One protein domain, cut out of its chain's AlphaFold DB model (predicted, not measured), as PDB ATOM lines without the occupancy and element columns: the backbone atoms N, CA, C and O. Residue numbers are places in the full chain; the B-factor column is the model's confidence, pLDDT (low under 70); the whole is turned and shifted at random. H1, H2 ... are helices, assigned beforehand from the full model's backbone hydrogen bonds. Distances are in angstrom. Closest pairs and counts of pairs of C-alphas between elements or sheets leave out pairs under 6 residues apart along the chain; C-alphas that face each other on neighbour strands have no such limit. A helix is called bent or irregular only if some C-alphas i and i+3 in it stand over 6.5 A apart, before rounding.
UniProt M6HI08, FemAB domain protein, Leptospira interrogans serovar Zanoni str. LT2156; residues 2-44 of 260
ATOM      1  N   PHE A   2      46.760 -33.424   6.382       80.25
ATOM      2  CA  PHE A   2      45.759 -34.246   5.666       80.25
ATOM      3  C   PHE A   2      45.185 -35.412   6.490       80.25
ATOM      4  O   PHE A   2      43.983 -35.470   6.720       80.25
ATOM      5  N   LYS A   3      46.049 -36.299   7.011       81.56
ATOM      6  CA  LYS A   3      45.627 -37.449   7.836       81.56
ATOM      7  C   LYS A   3      44.833 -37.032   9.080       81.56
ATOM      8  O   LYS A   3      43.909 -37.733   9.471       81.56
ATOM      9  N   THR A   4      45.186 -35.897   9.686       81.62
ATOM     10  CA  THR A   4      44.474 -35.329  10.839       81.62
ATOM     11  C   THR A   4      43.064 -34.907  10.441       81.62
ATOM     12  O   THR A   4      42.105 -35.354  11.052       81.62
ATOM     13  N   LEU A   5      42.929 -34.140   9.355       76.25
ATOM     14  CA  LEU A   5      41.636 -33.684   8.842       76.25
ATOM     15  C   LEU A   5      40.739 -34.850   8.400       76.25
ATOM     16  O   LEU A   5      39.547 -34.852   8.696       76.25
ATOM     17  N   LEU A   6      41.315 -35.872   7.760       76.94
ATOM     18  CA  LEU A   6      40.586 -37.079   7.368       76.94
ATOM     19  C   LEU A   6      40.097 -37.867   8.595       76.94
ATOM     20  O   LEU A   6      38.935 -38.259   8.655       76.94
ATOM     21  N   LYS A   7      40.957 -38.042   9.612       79.00
ATOM     22  CA  LYS A   7      40.582 -38.633  10.910       79.00
ATOM     23  C   LYS A   7      39.488 -37.820  11.609       79.00
ATOM     24  O   LYS A   7      38.666 -38.376  12.337       79.00
ATOM     25  N   ASP A   8      39.461 -36.513  11.376       71.38
ATOM     26  CA  ASP A   8      38.439 -35.617  11.898       71.38
ATOM     27  C   ASP A   8      37.136 -35.594  11.088       71.38
ATOM     28  O   ASP A   8      36.188 -34.926  11.496       71.38
ATOM     29  N   GLY A   9      37.040 -36.390  10.019       70.56
ATOM     30  CA  GLY A   9      35.829 -36.538   9.212       70.56
ATOM     31  C   GLY A   9      35.627 -35.418   8.192       70.56
ATOM     32  O   GLY A   9      34.544 -35.310   7.613       70.56
ATOM     33  N   PHE A  10      36.641 -34.582   7.952       70.69
ATOM     34  CA  PHE A  10      36.568 -33.566   6.907       70.69
ATOM     35  C   PHE A  10      36.683 -34.217   5.518       70.69
ATOM     36  O   PHE A  10      37.555 -35.066   5.316       70.69
ATOM     37  N   PRO A  11      35.855 -33.803   4.537       73.38
ATOM     38  CA  PRO A  11      35.869 -34.335   3.175       73.38
ATOM     39  C   PRO A  11      37.016 -33.713   2.361       73.38
ATOM     40  O   PRO A  11      36.796 -32.996   1.386       73.38
ATOM     41  N   VAL A  12      38.248 -33.933   2.814       79.81
ATOM     42  CA  VAL A  12      39.465 -33.443   2.166       79.81
ATOM     43  C   VAL A  12      40.086 -34.529   1.296       79.81
ATOM     44  O   VAL A  12      40.072 -35.706   1.649       79.81
ATOM     45  N   SER A  13      40.686 -34.124   0.183       84.75
ATOM     46  CA  SER A  13      41.551 -34.955  -0.655       84.75
ATOM     47  C   SER A  13      42.907 -34.273  -0.875       84.75
ATOM     48  O   SER A  13      43.123 -33.128  -0.471       84.75
ATOM     49  N   THR A  14      43.846 -34.988  -1.488       86.50
ATOM     50  CA  THR A  14      45.151 -34.460  -1.907       86.50
ATOM     51  C   THR A  14      45.325 -34.697  -3.396       86.50
ATOM     52  O   THR A  14      44.866 -35.716  -3.904       86.50
ATOM     53  N   TRP A  15      46.031 -33.804  -4.081       81.06
ATOM     54  CA  TRP A  15      46.355 -33.951  -5.499       81.06
ATOM     55  C   TRP A  15      47.829 -33.582  -5.736       81.06
ATOM     56  O   TRP A  15      48.314 -32.650  -5.088       81.06
ATOM     57  N   PRO A  16      48.539 -34.253  -6.659       84.56
ATOM     58  CA  PRO A  16      48.066 -35.354  -7.502       84.56
ATOM     59  C   PRO A  16      47.957 -36.673  -6.738       84.56
ATOM     60  O   PRO A  16      48.552 -36.841  -5.669       84.56
ATOM     61  N   ASP A  17      47.189 -37.612  -7.286       82.12
ATOM     62  CA  ASP A  17      47.277 -39.010  -6.874       82.12
ATOM     63  C   ASP A  17      48.607 -39.596  -7.332       82.12
ATOM     64  O   ASP A  17      48.975 -39.503  -8.500       82.12
ATOM     65  N   LEU A  18      49.363 -40.125  -6.367       85.00
ATOM     66  CA  LEU A  18      50.687 -40.690  -6.596       85.00
ATOM     67  C   LEU A  18      50.569 -42.213  -6.584       85.00
ATOM     68  O   LEU A  18      50.273 -42.770  -5.518       85.00
ATOM     69  N   PRO A  19      50.773 -42.879  -7.729       85.62
ATOM     70  CA  PRO A  19      50.783 -44.330  -7.779       85.62
ATOM     71  C   PRO A  19      52.063 -44.878  -7.100       85.62
ATOM     72  O   PRO A  19      53.015 -44.116  -6.880       85.62
ATOM     73  N   PRO A  20      52.082 -46.160  -6.689       83.00
ATOM     74  CA  PRO A  20      53.149 -46.733  -5.860       83.00
ATOM     75  C   PRO A  20      54.568 -46.549  -6.426       83.00
ATOM     76  O   PRO A  20      55.502 -46.286  -5.675       83.00
ATOM     77  N   GLU A  21      54.713 -46.584  -7.750       85.31
ATOM     78  CA  GLU A  21      55.991 -46.532  -8.473       85.31
ATOM     79  C   GLU A  21      56.720 -45.189  -8.300       85.31
ATOM     80  O   GLU A  21      57.937 -45.100  -8.470       85.31
ATOM     81  N   ILE A  22      55.988 -44.128  -7.938       84.12
ATOM     82  CA  ILE A  22      56.569 -42.813  -7.645       84.12
ATOM     83  C   ILE A  22      57.387 -42.845  -6.349       84.12
ATOM     84  O   ILE A  22      58.394 -42.140  -6.240       84.12
ATOM     85  N   TYR A  23      56.987 -43.670  -5.377       78.12
ATOM     86  CA  TYR A  23      57.679 -43.785  -4.090       78.12
ATOM     87  C   TYR A  23      58.994 -44.565  -4.199       78.12
ATOM     88  O   TYR A  23      59.888 -44.345  -3.388       78.12
ATOM     89  N   ASP A  24      59.160 -45.386  -5.238       83.25
ATOM     90  CA  ASP A  24      60.419 -46.090  -5.516       83.25
ATOM     91  C   ASP A  24      61.463 -45.175  -6.183       83.25
ATOM     92  O   ASP A  24      62.659 -45.467  -6.194       83.25
ATOM     93  N   LYS A  25      61.019 -44.043  -6.752       85.69
ATOM     94  CA  LYS A  25      61.827 -43.120  -7.567       85.69
ATOM     95  C   LYS A  25      61.661 -41.659  -7.144       85.69
ATOM     96  O   LYS A  25      61.617 -40.757  -7.980       85.69
ATOM     97  N   VAL A  26      61.628 -41.415  -5.832       81.75
ATOM     98  CA  VAL A  26      61.380 -40.098  -5.206       81.75
ATOM     99  C   VAL A  26      62.186 -38.961  -5.840       81.75
ATOM    100  O   VAL A  26      61.633 -37.900  -6.125       81.75
ATOM    101  N   GLN A  27      63.471 -39.192  -6.120       84.06
ATOM    102  CA  GLN A  27      64.389 -38.188  -6.674       84.06
ATOM    103  C   GLN A  27      63.964 -37.618  -8.039       84.06
ATOM    104  O   GLN A  27      64.334 -36.496  -8.368       84.06
ATOM    105  N   TYR A  28      63.158 -38.352  -8.813       86.31
ATOM    106  CA  TYR A  28      62.658 -37.916 -10.124       86.31
ATOM    107  C   TYR A  28      61.270 -37.259 -10.057       86.31
ATOM    108  O   TYR A  28      60.789 -36.723 -11.053       86.31
ATOM    109  N   HIS A  29      60.619 -37.288  -8.892       86.88
ATOM    110  CA  HIS A  29      59.215 -36.900  -8.730       86.88
ATOM    111  C   HIS A  29      58.981 -35.931  -7.561       86.88
ATOM    112  O   HIS A  29      57.854 -35.805  -7.075       86.88
ATOM    113  N   LEU A  30      60.028 -35.214  -7.138       88.44
ATOM    114  CA  LEU A  30      60.004 -34.288  -6.000       88.44
ATOM    115  C   LEU A  30      58.835 -33.292  -6.071       88.44
ATOM    116  O   LEU A  30      58.107 -33.151  -5.094       88.44
ATOM    117  N   ASN A  31      58.571 -32.705  -7.243       87.75
ATOM    118  CA  ASN A  31      57.469 -31.754  -7.435       87.75
ATOM    119  C   ASN A  31      56.090 -32.376  -7.158       87.75
ATOM    120  O   ASN A  31      55.239 -31.763  -6.522       87.75
ATOM    121  N   ALA A  32      55.842 -33.603  -7.625       85.31
ATOM    122  CA  ALA A  32      54.550 -34.266  -7.445       85.31
ATOM    123  C   ALA A  32      54.329 -34.673  -5.975       85.31
ATOM    124  O   ALA A  32      53.219 -34.558  -5.448       85.31
ATOM    125  N   ILE A  33      55.406 -35.085  -5.301       86.56
ATOM    126  CA  ILE A  33      55.424 -35.403  -3.867       86.56
ATOM    127  C   ILE A  33      55.194 -34.144  -3.030       86.56
ATOM    128  O   ILE A  33      54.398 -34.164  -2.089       86.56
ATOM    129  N   GLU A  34      55.846 -33.037  -3.381       88.06
ATOM    130  CA  GLU A  34      55.645 -31.747  -2.729       88.06
ATOM    131  C   GLU A  34      54.197 -31.275  -2.885       88.06
ATOM    132  O   GLU A  34      53.554 -30.936  -1.891       88.06
ATOM    133  N   LEU A  35      53.637 -31.324  -4.099       87.12
ATOM    134  CA  LEU A  35      52.249 -30.934  -4.363       87.12
ATOM    135  C   LEU A  35      51.251 -31.752  -3.530       87.12
ATOM    136  O   LEU A  35      50.397 -31.159  -2.870       87.12
ATOM    137  N   ARG A  36      51.392 -33.086  -3.479       86.56
ATOM    138  CA  ARG A  36      50.491 -33.948  -2.691       86.56
ATOM    139  C   ARG A  36      50.562 -33.665  -1.190       86.56
ATOM    140  O   ARG A  36      49.546 -33.761  -0.504       86.56
ATOM    141  N   ASN A  37      51.744 -33.335  -0.670       85.62
ATOM    142  CA  ASN A  37      51.953 -33.135   0.767       85.62
ATOM    143  C   ASN A  37      51.686 -31.699   1.240       85.62
ATOM    144  O   ASN A  37      51.430 -31.493   2.428       85.62
ATOM    145  N   SER A  38      51.727 -30.721   0.333       87.19
ATOM    146  CA  SER A  38      51.512 -29.300   0.639       87.19
ATOM    147  C   SER A  38      50.106 -28.802   0.306       87.19
ATOM    148  O   SER A  38      49.711 -27.743   0.794       87.19
ATOM    149  N   ARG A  39      49.330 -29.542  -0.501       85.50
ATOM    150  CA  ARG A  39      48.011 -29.100  -0.971       85.50
ATOM    151  C   ARG A  39      46.887 -30.006  -0.496       85.50
ATOM    152  O   ARG A  39      46.941 -31.228  -0.602       85.50
ATOM    153  N   LEU A  40      45.829 -29.362  -0.023       85.50
ATOM    154  CA  LEU A  40      44.557 -29.986   0.312       85.50
ATOM    155  C   LEU A  40      43.502 -29.499  -0.673       85.50
ATOM    156  O   LEU A  40      43.459 -28.316  -1.007       85.50
ATOM    157  N   PHE A  41      42.638 -30.410  -1.093       80.88
ATOM    158  CA  PHE A  41      41.517 -30.128  -1.972       80.88
ATOM    159  C   PHE A  41      40.223 -30.394  -1.211       80.88
ATOM    160  O   PHE A  41      40.063 -31.417  -0.547       80.88
ATOM    161  N   LEU A  42      39.310 -29.432  -1.284       73.50
ATOM    162  CA  LEU A  42      37.974 -29.514  -0.712       73.50
ATOM    163  C   LEU A  42      36.999 -29.571  -1.878       73.50
ATOM    164  O   LEU A  42      36.831 -28.586  -2.595       73.50
ATOM    165  N   SER A  43      36.374 -30.726  -2.086       66.06
ATOM    166  CA  SER A  43      35.376 -30.880  -3.140       66.06
ATOM    167  C   SER A  43      34.129 -30.072  -2.780       66.06
ATOM    168  O   SER A  43      33.339 -30.480  -1.928       66.06
ATOM    169  N   ILE A  44      33.938 -28.924  -3.432       65.12
ATOM    170  CA  ILE A  44      32.712 -28.127  -3.319       65.12
ATOM    171  C   ILE A  44      31.658 -28.795  -4.204       65.12
ATOM    172  O   ILE A  44      31.449 -28.414  -5.352       65.12
TER     173      ILE A  44
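Overview. This is residues 2 to 44 of the 260 residues of the protein "FemAB domain protein" of Leptospira interrogans serovar Zanoni str. LT2156 (UniProt M6HI08). Picture a loose, elongated loop that folds back on itself: from H1 at one end, residues 8 to 19 run out along the long axis to H2 at the other end, and H3 with residues 39 to 44 comes back. H2 and H3 form a corner there, and near the H1 end residues 41 to 42 pair, antiparallel, with residues 12 to 13. The printed part has 43 residues, with three named helices in the order H1, H2, H3 and no named strand; the class is all helix. The whole is loose, with a radius of gyration of the C-alphas of 11.7 A and spans of 32 by 18 by 14 A.

Arrangement. Begin at H1, residues 2 to 7; it is apart from H2, residues 20 to 28. Look next at H3, residues 30 to 38: it is close to H1 but not clearly touching, the closest C-alphas, those of Phe 2 and Asn 37, being 8.0 A apart. H1 and H3 run the same way at a steep tilt of 39 degrees. H2 and H3 are also close but not clearly touching; their closest C-alphas, of Val 26 and Ile 33, are 7.7 A apart. They run opposite ways at a steep tilt of 64 degrees. In H1 and H3 every O i to N i+4 pair is within hydrogen-bond range; in H2 1 of 5 is, beside 4 of 6 O i to N i+3 pairs.

Along the chain. Find C-alpha 2 at (45.759, -34.246, 5.666); from there H1 runs 8.6 A to C-alpha 7. H2 begins at C-alpha 20, (53.149, -46.733, -5.860), and covers 13.7 A to C-alpha 28; it is irregular, with C-alphas 24 and 27 8.9 A apart. H3 covers 11.9 A from C-alpha 30 to C-alpha 38 at (51.512, -29.300, 0.639).

Size, cuts and confidence. Look for the two farthest C-alphas at Gln 27 and Ile 44, 33.4 A apart. The link from H1 to H2 is long, 12 residues, and that from H2 to H3 is tight, 1 residue. The printed part has no cut. Its mean pLDDT is 81.6, and residues 43 to 44 are under 70.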